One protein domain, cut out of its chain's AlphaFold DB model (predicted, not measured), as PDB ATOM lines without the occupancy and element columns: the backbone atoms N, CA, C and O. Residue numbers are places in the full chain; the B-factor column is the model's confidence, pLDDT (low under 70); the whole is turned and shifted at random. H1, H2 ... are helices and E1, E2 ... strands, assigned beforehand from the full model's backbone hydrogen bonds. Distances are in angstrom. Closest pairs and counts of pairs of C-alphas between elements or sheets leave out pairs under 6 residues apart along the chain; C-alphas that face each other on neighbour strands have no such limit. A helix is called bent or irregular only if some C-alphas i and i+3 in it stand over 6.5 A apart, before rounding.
ATOM      1  N   SER A  10      21.475 -47.489 -52.666       84.25
ATOM      2  CA  SER A  10      20.385 -46.529 -52.818       84.25
ATOM      3  C   SER A  10      20.960 -45.115 -52.755       84.25
ATOM      4  O   SER A  10      22.118 -44.935 -52.384       84.25
ATOM      5  N   ALA A  11      20.181 -44.113 -53.144       82.00
ATOM      6  CA  ALA A  11      20.601 -42.722 -53.131       82.00
ATOM      7  C   ALA A  11      19.547 -41.869 -52.428       82.00
ATOM      8  O   ALA A  11      18.348 -42.089 -52.595       82.00
ATOM      9  N   MET A  12      20.001 -40.913 -51.621       83.62
ATOM     10  CA  MET A  12      19.153 -39.885 -51.032       83.62
ATOM     11  C   MET A  12      19.430 -38.560 -51.730       83.62
ATOM     12  O   MET A  12      20.554 -38.051 -51.690       83.62
ATOM     13  N   ARG A  13      18.397 -37.983 -52.336       82.62
ATOM     14  CA  ARG A  13      18.475 -36.647 -52.914       82.62
ATOM     15  C   ARG A  13      18.439 -35.583 -51.820       82.62
ATOM     16  O   ARG A  13      17.610 -35.627 -50.914       82.62
ATOM     17  N   LEU A  14      19.322 -34.593 -51.925       79.19
ATOM     18  CA  LEU A  14      19.300 -33.420 -51.061       79.19
ATOM     19  C   LEU A  14      18.206 -32.442 -51.486       79.19
ATOM     20  O   LEU A  14      18.011 -32.175 -52.675       79.19
ATOM     21  N   SER A  15      17.514 -31.876 -50.495       79.19
ATOM     22  CA  SER A  15      16.561 -30.792 -50.722       79.19
ATOM     23  C   SER A  15      17.284 -29.527 -51.189       79.19
ATOM     24  O   SER A  15      18.430 -29.265 -50.808       79.19
ATOM     25  N   GLN A  16      16.595 -28.703 -51.983       81.31
ATOM     26  CA  GLN A  16      17.154 -27.430 -52.442       81.31
ATOM     27  C   GLN A  16      17.491 -26.502 -51.265       81.31
ATOM     28  O   GLN A  16      18.527 -25.851 -51.288       81.31
ATOM     29  N   ALA A  17      16.680 -26.506 -50.201       80.50
ATOM     30  CA  ALA A  17      16.940 -25.726 -48.991       80.50
ATOM     31  C   ALA A  17      18.264 -26.120 -48.311       80.50
ATOM     32  O   ALA A  17      19.046 -25.245 -47.936       80.50
ATOM     33  N   ASN A  18      18.556 -27.424 -48.217       80.69
ATOM     34  CA  ASN A  18      19.829 -27.908 -47.680       80.69
ATOM     35  C   ASN A  18      20.999 -27.485 -48.572       80.69
ATOM     36  O   ASN A  18      22.019 -27.013 -48.074       80.69
ATOM     37  N   ILE A  19      20.846 -27.605 -49.893       83.25
ATOM     38  CA  ILE A  19      21.866 -27.183 -50.858       83.25
ATOM     39  C   ILE A  19      22.151 -25.681 -50.717       83.25
ATOM     40  O   ILE A  19      23.306 -25.290 -50.541       83.25
ATOM     41  N   ASP A  20      21.113 -24.848 -50.732       85.06
ATOM     42  CA  ASP A  20      21.231 -23.393 -50.644       85.06
ATOM     43  C   ASP A  20      21.870 -22.968 -49.321       85.06
ATOM     44  O   ASP A  20      22.766 -22.120 -49.310       85.06
ATOM     45  N   TRP A  21      21.471 -23.594 -48.209       86.19
ATOM     46  CA  TRP A  21      22.081 -23.346 -46.909       86.19
ATOM     47  C   TRP A  21      23.574 -23.681 -46.929       86.19
ATOM     48  O   TRP A  21      24.388 -22.844 -46.542       86.19
ATOM     49  N   ILE A  22      23.960 -24.856 -47.438       86.19
ATOM     50  CA  ILE A  22      25.369 -25.272 -47.488       86.19
ATOM     51  C   ILE A  22      26.189 -24.318 -48.363       86.19
ATOM     52  O   ILE A  22      27.309 -23.954 -47.996       86.19
ATOM     53  N   LEU A  23      25.646 -23.886 -49.503       88.19
ATOM     54  CA  LEU A  23      26.323 -22.976 -50.428       88.19
ATOM     55  C   LEU A  23      26.420 -21.540 -49.902       88.19
ATOM     56  O   LEU A  23      27.416 -20.867 -50.182       88.19
ATOM     57  N   ALA A  24      25.435 -21.085 -49.124       87.44
ATOM     58  CA  ALA A  24      25.447 -19.770 -48.489       87.44
ATOM     59  C   ALA A  24      26.559 -19.644 -47.436       87.44
ATOM     60  O   ALA A  24      27.071 -18.545 -47.226       87.44
ATOM     61  N   ARG A  25      26.986 -20.766 -46.836       86.06
ATOM     62  CA  ARG A  25      28.031 -20.841 -45.801       86.06
ATOM     63  C   ARG A  25      29.460 -20.706 -46.334       86.06
ATOM     64  O   ARG A  25      30.359 -21.467 -45.973       86.06
ATOM     65  N   SER A  26      29.694 -19.766 -47.242       84.25
ATOM     66  CA  SER A  26      31.032 -19.502 -47.793       84.25
ATOM     67  C   SER A  26      32.037 -19.042 -46.726       84.25
ATOM     68  O   SER A  26      33.234 -19.294 -46.859       84.25
ATOM     69  N   GLU A  27      31.554 -18.459 -45.628       85.19
ATOM     70  CA  GLU A  27      32.350 -18.046 -44.473       85.19
ATOM     71  C   GLU A  27      33.029 -19.217 -43.748       85.19
ATOM     72  O   GLU A  27      34.031 -19.017 -43.070       85.19
ATOM     73  N   LEU A  28      32.523 -20.443 -43.915       84.31
ATOM     74  CA  LEU A  28      33.079 -21.654 -43.303       84.31
ATOM     75  C   LEU A  28      34.147 -22.329 -44.181       84.31
ATOM     76  O   LEU A  28      34.664 -23.388 -43.829       84.31
ATOM     77  N   CYS A  29      34.475 -21.744 -45.335       85.06
ATOM     78  CA  CYS A  29      35.347 -22.344 -46.347       85.06
ATOM     79  C   CYS A  29      36.772 -21.770 -46.361       85.06
ATOM     80  O   CYS A  29      37.454 -21.838 -47.387       85.06
ATOM     81  N   THR A  30      37.217 -21.213 -45.237       86.12
ATOM     82  CA  THR A  30      38.571 -20.676 -45.037       86.12
ATOM     83  C   THR A  30      39.618 -21.785 -44.876       86.12
ATOM     84  O   THR A  30      39.292 -22.974 -44.878       86.12
ATOM     85  N   ASP A  31      40.894 -21.418 -44.730       83.62
ATOM     86  CA  ASP A  31      41.969 -22.391 -44.475       83.62
ATOM     87  C   ASP A  31      41.775 -23.124 -43.140       83.62
ATOM     88  O   ASP A  31      41.936 -24.342 -43.081       83.62
ATOM     89  N   ASP A  32      41.269 -22.420 -42.123       85.56
ATOM     90  CA  ASP A  32      40.875 -22.984 -40.825       85.56
ATOM     91  C   ASP A  32      39.425 -23.505 -40.809       85.56
ATOM     92  O   ASP A  32      38.704 -23.358 -39.818       85.56
ATOM     93  N   ALA A  33      38.956 -24.076 -41.925       84.94
ATOM     94  CA  ALA A  33      37.585 -24.564 -42.037       84.94
ATOM     95  C   ALA A  33      37.238 -25.540 -40.891       84.94
ATOM     96  O   ALA A  33      38.023 -26.448 -40.570       84.94
ATOM     97  N   PRO A  34      36.050 -25.396 -40.280       85.88
ATOM     98  CA  PRO A  34      35.605 -26.311 -39.248       85.88
ATOM     99  C   PRO A  34      35.337 -27.703 -39.822       85.88
ATOM    100  O   PRO A  34      35.069 -27.882 -41.017       85.88
ATOM    101  N   ASP A  35      35.379 -28.694 -38.936       86.00
ATOM    102  CA  ASP A  35      34.943 -30.042 -39.275       86.00
ATOM    103  C   ASP A  35      33.449 -30.045 -39.584       86.00
ATOM    104  O   ASP A  35      32.672 -29.320 -38.948       86.00
ATOM    105  N   ILE A  36      33.035 -30.892 -40.527       81.50
ATOM    106  CA  ILE A  36      31.625 -30.930 -40.929       81.50
ATOM    107  C   ILE A  36      30.711 -31.353 -39.775       81.50
ATOM    108  O   ILE A  36      29.551 -30.972 -39.736       81.50
ATOM    109  N   SER A  37      31.234 -32.103 -38.803       78.00
ATOM    110  CA  SER A  37      30.485 -32.544 -37.621       78.00
ATOM    111  C   SER A  37      29.973 -31.385 -36.766       78.00
ATOM    112  O   SER A  37      28.972 -31.535 -36.072       78.00
ATOM    113  N   ARG A  38      30.625 -30.213 -36.828       75.50
ATOM    114  CA  ARG A  38      30.167 -28.995 -36.143       75.50
ATOM    115  C   ARG A  38      28.970 -28.338 -36.829       75.50
ATOM    116  O   ARG A  38      28.297 -27.519 -36.216       75.50
ATOM    117  N   TYR A  39      28.725 -28.697 -38.083       69.06
ATOM    118  CA  TYR A  39      27.684 -28.157 -38.942       69.06
ATOM    119  C   TYR A  39      26.957 -29.347 -39.565       69.06
ATOM    120  O   TYR A  39      27.105 -29.610 -40.757       69.06
ATOM    121  N   ILE A  40      26.263 -30.116 -38.711       63.09
ATOM    122  CA  ILE A  40      25.508 -31.314 -39.103       63.09
ATOM    123  C   ILE A  40      24.633 -30.941 -40.313       63.09
ATOM    124  O   ILE A  40      23.762 -30.083 -40.168       63.09
ATOM    125  N   PRO A  41      24.900 -31.510 -41.503       61.41
ATOM    126  CA  PRO A  41      24.428 -30.910 -42.745       61.41
ATOM    127  C   PRO A  41      22.937 -31.122 -43.009       61.41
ATOM    128  O   PRO A  41      22.363 -30.354 -43.778       61.41
ATOM    129  N   PHE A  42      22.306 -32.117 -42.377       67.25
ATOM    130  CA  PHE A  42      20.882 -32.396 -42.556       67.25
ATOM    131  C   PHE A  42      20.162 -32.384 -41.211       67.25
ATOM    132  O   PHE A  42      20.411 -33.238 -40.356       67.25
ATOM    133  N   VAL A  43      19.280 -31.399 -41.048       57.69
ATOM    134  CA  VAL A  43      18.255 -31.357 -40.004       57.69
ATOM    135  C   VAL A  43      16.987 -31.960 -40.608       57.69
ATOM    136  O   VAL A  43      16.717 -31.755 -41.793       57.69
ATOM    137  N   SER A  44      16.245 -32.739 -39.823       53.97
ATOM    138  CA  SER A  44      14.908 -33.211 -40.183       53.97
ATOM    139  C   SER A  44      13.972 -32.004 -40.286       53.97
ATOM    140  O   SER A  44      13.277 -31.684 -39.330       53.97
ATOM    141  N   ASP A  45      14.000 -31.269 -41.395       46.22
ATOM    142  CA  ASP A  45      12.929 -30.318 -41.668       46.22
ATOM    143  C   ASP A  45      11.654 -31.121 -41.945       46.22
ATOM    144  O   ASP A  45      11.677 -32.120 -42.674       46.22
ATOM    145  N   ASP A  46      10.535 -30.654 -41.389       45.62
ATOM    146  CA  ASP A  46       9.186 -31.204 -41.595       45.62
ATOM    147  C   ASP A  46       8.801 -31.316 -43.096       45.62
ATOM    148  O   ASP A  46       7.858 -32.020 -43.461       45.62
ATOM    149  N   ASP A  47       9.567 -30.674 -43.986       45.97
ATOM    150  CA  ASP A  47       9.387 -30.636 -45.440       45.97
ATOM    151  C   ASP A  47      10.049 -31.796 -46.216       45.97
ATOM    152  O   ASP A  47       9.881 -31.898 -47.435       45.97
ATOM    153  N   LEU A  48      10.719 -32.747 -45.547       49.69
ATOM    154  CA  LEU A  48      11.110 -34.029 -46.171       49.69
ATOM    155  C   LEU A  48       9.899 -34.856 -46.657       49.69
ATOM    156  O   LEU A  48      10.065 -35.851 -47.362       49.69
ATOM    157  N   ALA A  49       8.680 -34.419 -46.332       43.38
ATOM    158  CA  ALA A  49       7.418 -34.987 -46.792       43.38
ATOM    159  C   ALA A  49       7.064 -34.690 -48.268       43.38
ATOM    160  O   ALA A  49       6.072 -35.223 -48.768       43.38
ATOM    161  N   ALA A  50       7.824 -33.857 -48.988       43.97
ATOM    162  CA  ALA A  50       7.446 -33.411 -50.330       43.97
ATOM    163  C   ALA A  50       8.360 -33.953 -51.446       43.97
ATOM    164  O   ALA A  50       9.174 -33.220 -52.002       43.97
ATOM    165  N   GLY A  51       8.159 -35.209 -51.861       45.12
ATOM    166  CA  GLY A  51       8.367 -35.542 -53.280       45.12
ATOM    167  C   GLY A  51       8.766 -36.967 -53.641       45.12
ATOM    168  O   GLY A  51       8.318 -37.450 -54.678       45.12
ATOM    169  N   GLU A  52       9.542 -37.665 -52.814       50.62
ATOM    170  CA  GLU A  52       9.906 -39.061 -53.074       50.62
ATOM    171  C   GLU A  52       9.497 -39.935 -51.900       50.62
ATOM    172  O   GLU A  52       9.808 -39.648 -50.747       50.62
ATOM    173  N   LEU A  53       8.745 -40.992 -52.216       43.88
ATOM    174  CA  LEU A  53       8.328 -42.000 -51.254       43.88
ATOM    175  C   LEU A  53       9.596 -42.620 -50.674       43.88
ATOM    176  O   LEU A  53      10.245 -43.442 -51.327       43.88
ATOM    177  N   LEU A  54       9.944 -42.220 -49.451       54.28
ATOM    178  CA  LEU A  54      10.907 -42.961 -48.660       54.28
ATOM    179  C   LEU A  54      10.444 -44.431 -48.660       54.28
ATOM    180  O   LEU A  54       9.242 -44.695 -48.523       54.28
ATOM    181  N   PRO A  55      11.344 -45.401 -48.889       51.84
ATOM    182  CA  PRO A  55      10.966 -46.809 -48.850       51.84
ATOM    183  C   PRO A  55      10.205 -47.161 -47.559       51.84
ATOM    184  O   PRO A  55      10.430 -46.556 -46.517       51.84
ATOM    185  N   GLU A  56       9.303 -48.144 -47.601       45.91
ATOM    186  CA  GLU A  56       8.328 -48.356 -46.514       45.91
ATOM    187  C   GLU A  56       8.938 -48.560 -45.115       45.91
ATOM    188  O   GLU A  56       8.309 -48.213 -44.120       45.91
ATOM    189  N   ILE A  57      10.185 -49.035 -45.037       50.41
ATOM    190  CA  ILE A  57      10.945 -49.179 -43.785       50.41
ATOM    191  C   ILE A  57      11.286 -47.846 -43.088       50.41
ATOM    192  O   ILE A  57      11.802 -47.857 -41.977       50.41
ATOM    193  N   TYR A  58      11.054 -46.712 -43.751       51.78
ATOM    194  CA  TYR A  58      11.450 -45.374 -43.309       51.78
ATOM    195  C   TYR A  58      10.268 -44.491 -42.896       51.78
ATOM    196  O   TYR A  58      10.501 -43.389 -42.406       51.78
ATOM    197  N   TYR A  59       9.016 -44.937 -43.076       50.69
ATOM    198  CA  TYR A  59       7.858 -44.161 -42.606       50.69
ATOM    199  C   TYR A  59       7.801 -44.055 -41.077       50.69
ATOM    200  O   TYR A  59       7.175 -43.130 -40.568       50.69
ATOM    201  N   ASP A  60       8.480 -44.959 -40.363       54.94
ATOM    202  CA  ASP A  60       8.453 -44.994 -38.902       54.94
ATOM    203  C   ASP A  60       9.537 -44.101 -38.255       54.94
ATOM    204  O   ASP A  60       9.260 -43.487 -37.228       54.94
ATOM    205  N   GLU A  61      10.737 -43.957 -38.852       64.44
ATOM    206  CA  GLU A  61      11.841 -43.124 -38.314       64.44
ATOM    207  C   GLU A  61      12.724 -42.477 -39.418       64.44
ATOM    208  O   GLU A  61      13.841 -42.938 -39.690       64.44
ATOM    209  N   PRO A  62      12.290 -41.370 -40.050       67.19
ATOM    210  CA  PRO A  62      13.080 -40.675 -41.078       67.19
ATOM    211  C   PRO A  62      14.398 -40.084 -40.537       67.19
ATOM    212  O   PRO A  62      15.387 -39.971 -41.265       67.19
ATOM    213  N   GLU A  63      14.448 -39.763 -39.242       71.81
ATOM    214  CA  GLU A  63      15.634 -39.216 -38.569       71.81
ATOM    215  C   GLU A  63      16.827 -40.178 -38.609       71.81
ATOM    216  O   GLU A  63      17.980 -39.759 -38.735       71.81
ATOM    217  N   ALA A  64      16.562 -41.484 -38.541       74.62
ATOM    218  CA  ALA A  64      17.600 -42.498 -38.500       74.62
ATOM    219  C   ALA A  64      18.375 -42.578 -39.827       74.62
ATOM    220  O   ALA A  64      19.604 -42.719 -39.825       74.62
ATOM    221  N   LEU A  65      17.676 -42.424 -40.960       77.25
ATOM    222  CA  LEU A  65      18.298 -42.346 -42.281       77.25
ATOM    223  C   LEU A  65      19.147 -41.077 -42.406       77.25
ATOM    224  O   LEU A  65      20.306 -41.160 -42.804       77.25
ATOM    225  N   LEU A  66      18.622 -39.920 -41.999       77.56
ATOM    226  CA  LEU A  66      19.372 -38.660 -42.041       77.56
ATOM    227  C   LEU A  66      20.647 -38.727 -41.201       77.56
ATOM    228  O   LEU A  66      21.707 -38.305 -41.653       77.56
ATOM    229  N   MET A  67      20.578 -39.314 -40.006       79.19
ATOM    230  CA  MET A  67      21.751 -39.532 -39.159       79.19
ATOM    231  C   MET A  67      22.780 -40.457 -39.812       79.19
ATOM    232  O   MET A  67      23.986 -40.221 -39.701       79.19
ATOM    233  N   HIS A  68      22.329 -41.484 -40.531       82.75
ATOM    234  CA  HIS A  68      23.223 -42.349 -41.289       82.75
ATOM    235  C   HIS A  68      23.890 -41.617 -42.456       82.75
ATOM    236  O   HIS A  68      25.108 -41.699 -42.610       82.75
ATOM    237  N   ILE A  69      23.126 -40.842 -43.224       83.25
ATOM    238  CA  ILE A  69      23.652 -40.024 -44.320       83.25
ATOM    239  C   ILE A  69      24.638 -38.974 -43.789       83.25
ATOM    240  O   ILE A  69      25.737 -38.836 -44.322       83.25
ATOM    241  N   ASN A  70      24.311 -38.313 -42.676       83.69
ATOM    242  CA  ASN A  70      25.215 -37.416 -41.958       83.69
ATOM    243  C   ASN A  70      26.528 -38.129 -41.594       83.69
ATOM    244  O   ASN A  70      27.610 -37.591 -41.831       83.69
ATOM    245  N   SER A  71      26.458 -39.363 -41.084       82.88
ATOM    246  CA  SER A  71      27.646 -40.169 -40.780       82.88
ATOM    247  C   SER A  71      28.471 -40.508 -42.025       82.88
ATOM    248  O   SER A  71      29.699 -40.518 -41.938       82.88
ATOM    249  N   ILE A  72      27.835 -40.787 -43.167       86.50
ATOM    250  CA  ILE A  72      28.533 -41.035 -44.439       86.50
ATOM    251  C   ILE A  72      29.255 -39.768 -44.892       86.50
ATOM    252  O   ILE A  72      30.441 -39.819 -45.222       86.50
ATOM    253  N   CYS A  73      28.579 -38.617 -44.851       85.06
ATOM    254  CA  CYS A  73      29.199 -37.334 -45.158       85.06
ATOM    255  C   CYS A  73      30.408 -37.079 -44.256       85.06
ATOM    256  O   CYS A  73      31.462 -36.720 -44.769       85.06
ATOM    257  N   MET A  74      30.290 -37.324 -42.946       85.38
ATOM    258  CA  MET A  74      31.376 -37.114 -41.974       85.38
ATOM    259  C   MET A  74      32.567 -38.040 -42.210       85.38
ATOM    260  O   MET A  74      33.704 -37.649 -41.967       85.38
ATOM    261  N   ALA A  75      32.321 -39.252 -42.703       87.25
ATOM    262  CA  ALA A  75      33.383 -40.176 -43.074       87.25
ATOM    263  C   ALA A  75      34.079 -39.767 -44.384       87.25
ATOM    264  O   ALA A  75      35.284 -39.963 -44.529       87.25
ATOM    265  N   LYS A  76      33.329 -39.202 -45.339       87.81
ATOM    266  CA  LYS A  76      33.835 -38.826 -46.666       87.81
ATOM    267  C   LYS A  76      34.515 -37.455 -46.682       87.81
ATOM    268  O   LYS A  76      35.476 -37.262 -47.424       87.81
ATOM    269  N   PHE A  77      34.032 -36.512 -45.880       89.12
ATOM    270  CA  PHE A  77      34.502 -35.133 -45.854       89.12
ATOM    271  C   PHE A  77      34.913 -34.741 -44.437       89.12
ATOM    272  O   PHE A  77      34.082 -34.635 -43.539       89.12
ATOM    273  N   ALA A  78      36.205 -34.475 -44.241       86.62
ATOM    274  CA  ALA A  78      36.706 -34.015 -42.950       86.62
ATOM    275  C   ALA A  78      36.295 -32.559 -42.673       86.62
ATOM    276  O   ALA A  78      35.835 -32.237 -41.579       86.62
ATOM    277  N   LYS A  79      36.433 -31.678 -43.675       89.44
ATOM    278  CA  LYS A  79      36.221 -30.230 -43.543       89.44
ATOM    279  C   LYS A  79      35.011 -29.744 -44.329       89.44
ATOM    280  O   LYS A  79      34.739 -30.224 -45.430       89.44
ATOM    281  N   PHE A  80      34.332 -28.723 -43.797       88.44
ATOM    282  CA  PHE A  80      33.131 -28.149 -44.424       88.44
ATOM    283  C   PHE A  80      33.411 -27.608 -45.828       88.44
ATOM    284  O   PHE A  80      32.623 -27.812 -46.752       88.44
ATOM    285  N   ARG A  81      34.590 -27.012 -46.015       91.00
ATOM    286  CA  ARG A  81      35.076 -26.552 -47.318       91.00
ATOM    287  C   ARG A  81      35.042 -27.644 -48.388       91.00
ATOM    288  O   ARG A  81      34.635 -27.375 -49.517       91.00
ATOM    289  N   ASP A  82      35.478 -28.851 -48.049       90.94
ATOM    290  CA  ASP A  82      35.620 -29.944 -49.013       90.94
ATOM    291  C   ASP A  82      34.246 -30.509 -49.386       90.94
ATOM    292  O   ASP A  82      33.973 -30.769 -50.558       90.94
ATOM    293  N   PHE A  83      33.346 -30.587 -48.405       89.88
ATOM    294  CA  PHE A  83      31.950 -30.951 -48.624       89.88
ATOM    295  C   PHE A  83      31.219 -29.948 -49.529       89.88
ATOM    296  O   PHE A  83      30.607 -30.342 -50.520       89.88
ATOM    297  N   GLN A  84      31.345 -28.642 -49.260       90.38
ATOM    298  CA  GLN A  84      30.733 -27.600 -50.093       90.38
ATOM    299  C   GLN A  84      31.300 -27.604 -51.523       90.38
ATOM    300  O   GLN A  84      30.559 -27.398 -52.485       90.38
ATOM    301  N   ARG A  85      32.610 -27.845 -51.689       92.12
ATOM    302  CA  ARG A  85      33.230 -27.994 -53.017       92.12
ATOM    303  C   ARG A  85      32.659 -29.186 -53.778       92.12
ATOM    304  O   ARG A  85      32.360 -29.038 -54.959       92.12
ATOM    305  N   TRP A  86      32.487 -30.329 -53.115       92.44
ATOM    306  CA  TRP A  86      31.860 -31.497 -53.730       92.44
ATOM    307  C   TRP A  86      30.419 -31.204 -54.164       92.44
ATOM    308  O   TRP A  86      30.072 -31.506 -55.298       92.44
ATOM    309  N   ILE A  87      29.623 -30.529 -53.330       89.81
ATOM    310  CA  ILE A  87      28.247 -30.138 -53.684       89.81
ATOM    311  C   ILE A  87      28.206 -29.273 -54.943       89.81
ATOM    312  O   ILE A  87      27.395 -29.534 -55.825       89.81
ATOM    313  N   ARG A  88      29.090 -28.270 -55.062       90.75
ATOM    314  CA  ARG A  88      29.164 -27.442 -56.281       90.75
ATOM    315  C   ARG A  88      29.447 -28.285 -57.523       90.75
ATOM    316  O   ARG A  88      28.766 -28.130 -58.527       90.75
ATOM    317  N   LEU A  89      30.407 -29.202 -57.427       91.75
ATOM    318  CA  LEU A  89      30.764 -30.085 -58.533       91.75
ATOM    319  C   LEU A  89      29.609 -31.021 -58.922       91.75
ATOM    320  O   LEU A  89      29.379 -31.254 -60.104       91.75
ATOM    321  N   GLU A  90      28.875 -31.542 -57.940       89.94
ATOM    322  CA  GLU A  90      27.732 -32.423 -58.185       89.94
ATOM    323  C   GLU A  90      26.566 -31.668 -58.842       89.94
ATOM    324  O   GLU A  90      25.945 -32.184 -59.769       89.94
ATOM    325  N   LEU A  91      26.326 -30.413 -58.444       88.19
ATOM    326  CA  LEU A  91      25.332 -29.541 -59.081       88.19
ATOM    327  C   LEU A  91      25.664 -29.261 -60.547       88.19
ATOM    328  O   LEU A  91      24.777 -29.366 -61.395       88.19
ATOM    329  N   ASP A  92      26.929 -28.945 -60.839       88.50
ATOM    330  CA  ASP A  92      27.403 -28.693 -62.203       88.50
ATOM    331  C   ASP A  92      27.302 -29.958 -63.071       88.50
ATOM    332  O   ASP A  92      26.998 -29.885 -64.263       88.50
ATOM    333  N   ARG A  93      27.527 -31.136 -62.474       88.56
ATOM    334  CA  ARG A  93      27.515 -32.427 -63.172       88.56
ATOM    335  C   ARG A  93      26.111 -32.965 -63.435       88.56
ATOM    336  O   ARG A  93      25.851 -33.464 -64.528       88.56
ATOM    337  N   ASN A  94      25.222 -32.876 -62.450       84.25
ATOM    338  CA  ASN A  94      23.913 -33.535 -62.470       84.25
ATOM    339  C   ASN A  94      22.758 -32.562 -62.760       84.25
ATOM    340  O   ASN A  94      21.592 -32.914 -62.587       84.25
ATOM    341  N   GLY A  95      23.061 -31.333 -63.188       77.88
ATOM    342  CA  GLY A  95      22.050 -30.358 -63.603       77.88
ATOM    343  C   GLY A  95      21.209 -29.811 -62.446       77.88
ATOM    344  O   GLY A  95      20.015 -29.573 -62.617       77.88
ATOM    345  N   GLY A  96      21.820 -29.621 -61.274       75.12
ATOM    346  CA  GLY A  96      21.153 -29.064 -60.092       75.12
ATOM    347  C   GLY A  96      20.645 -30.095 -59.079       75.12
ATOM    348  O   GLY A  96      19.955 -29.726 -58.132       75.12
ATOM    349  N   LEU A  97      20.982 -31.376 -59.249       81.19
ATOM    350  CA  LEU A  97      20.624 -32.446 -58.318       81.19
ATOM    351  C   LEU A  97      21.849 -32.922 -57.543       81.19
ATOM    352  O   LEU A  97      22.886 -33.209 -58.132       81.19
ATOM    353  N   VAL A  98      21.723 -33.049 -56.223       83.31
ATOM    354  CA  VAL A  98      22.769 -33.644 -55.386       83.31
ATOM    355  C   VAL A  98      22.207 -34.892 -54.740       83.31
ATOM    356  O   VAL A  98      21.248 -34.819 -53.973       83.31
ATOM    357  N   GLU A  99      22.815 -36.027 -55.051       86.25
ATOM    358  CA  GLU A  99      22.430 -37.330 -54.528       86.25
ATOM    359  C   GLU A  99      23.578 -37.911 -53.708       86.25
ATOM    360  O   GLU A  99      24.748 -37.840 -54.089       86.25
ATOM    361  N   ILE A 100      23.244 -38.462 -52.544       84.62
ATOM    362  CA  ILE A 100      24.193 -39.152 -51.679       84.62
ATOM    363  C   ILE A 100      23.871 -40.636 -51.717       84.62
ATOM    364  O   ILE A 100      22.828 -41.070 -51.230       84.62
ATOM    365  N   GLU A 101      24.792 -41.407 -52.279       87.06
ATOM    366  CA  GLU A 101      24.710 -42.861 -52.298       87.06
ATOM    367  C   GLU A 101      24.983 -43.450 -50.909       87.06
ATOM    368  O   GLU A 101      25.912 -43.037 -50.207       87.06
ATOM    369  N   TYR A 102      24.195 -44.453 -50.534       83.81
ATOM    370  CA  TYR A 102      24.357 -45.222 -49.310       83.81
ATOM    371  C   TYR A 102      24.084 -46.712 -49.551       83.81
ATOM    372  O   TYR A 102      23.338 -47.099 -50.455       83.81
ATOM    373  N   ASP A 103      24.716 -47.557 -48.737       85.56
ATOM    374  CA  ASP A 103      24.495 -49.002 -48.743       85.56
ATOM    375  C   ASP A 103      23.274 -49.326 -47.874       85.56
ATOM    376  O   ASP A 103      23.285 -49.155 -46.652       85.56
ATOM    377  N   TYR A 104      22.204 -49.783 -48.520       79.19
ATOM    378  CA  TYR A 104      20.955 -50.132 -47.857       79.19
ATOM    379  C   TYR A 104      21.134 -51.311 -46.898       79.19
ATOM    380  O   TYR A 104      20.541 -51.320 -45.821       79.19
TER     381      TYR A 104
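What this domain is: This is residues 10 to 104 of the 248 residues of an uncharacterized protein of Leersia perrieri (UniProt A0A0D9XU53). The two ends of the printed part come together as a small two-stranded antiparallel ribbon, E1 and E2, and helix H3 crosses it, packing mainly on E2 with residues 65 to 73. Beyond the end of the ribbon at residues 13 and 99, H1 and H4 meet at a steep angle, while the small helix H2 lies off to one side between two long loops, of which residues 55 to 61 stick out. The printed part has 95 residues with four named helices and two named strands, in the order E1, H1, H2, H3, H4, E2 along the chain, and its class is mostly helix. It is compact, with a radius of gyration of the C-alphas of 13.4 A, and elongated in outline, spanning 42 by 27 by 24 A.

Where its parts are: Strand E1 is residues 10 to 13, 10.1 A from first to last C-alpha, and begins at C-alpha 10, printed at (20.385, -46.529, -52.818). Strand E2 is residues 99 to 103, 13.2 A long, and ends at C-alpha 103, at (24.495, -49.002, -48.743). The two longest helices have 15 residues each: H3, residues 62 to 76, is 21.6 A long and begins at C-alpha 62, at (13.080, -40.675, -41.078), and H4, residues 80 to 94, is 21.0 A long. Helix H1, residues 16 to 24, is 12.0 A long. Helix H2 is residues 46 to 49 and is irregular, but only just: C-alphas 46 and 49 are 6.7 A apart.

How they stand to each other: E1 and E2 are antiparallel neighbours, with 152 degrees between their N-to-C directions. C-alphas 11 and 101 face each other at 4.2 A, and so do C-alphas 13 and 99 at 4.3 A. Across the pair, N 102 and O 10 are 2.8 A apart and N 12 and O 100 are 2.9 A apart, both within hydrogen-bond range. H3 and E2 have 3 pairs of C-alphas within 8 A, the closest those of Ile 69 and Tyr 102 at 7.2 A. H3 and E1 are only just apart, their closest C-alphas 8.1 A from each other. H3 and H4 are close but not clearly touching: their closest C-alphas, those of Cys 73 and Phe 83, are 7.8 A apart, and their lines are about perpendicular at 76 degrees. H4 touches H1 with its residues 84 to 88 alone. The closest C-alphas of that pair are those of Leu 23 and Gln 84, 6.4 A apart, and the two helices run opposite ways at a steep tilt of 51 degrees. H1 is apart from H3 and from E2. H2 touches no helix, and it is apart from both strands. In H1, H3 and H4 every pair of O i and N i+4 is within hydrogen-bond range; H2 is too short for such a pair, and its one pair of O i and N i+3 is not within range.

The domain as a whole: The two C-alphas farthest apart in the domain, those of Asp 31 and Glu 56, are 42.5 A apart, whereas the first and last printed C-alphas, of Ser 10 and Tyr 104, are 6.2 A apart. The printed part has no cut. The links from H1 to H2, with 21 residues, and from H2 to H3, with 12 residues, are long; those from E1 to H1, H3 to H4 and H4 to E2 are tight. Residues 55 to 61, in the second long link, stand free. The mean pLDDT of the printed part is 76.6, and residues 39 to 62 are under 70; the mean for H2 is 46.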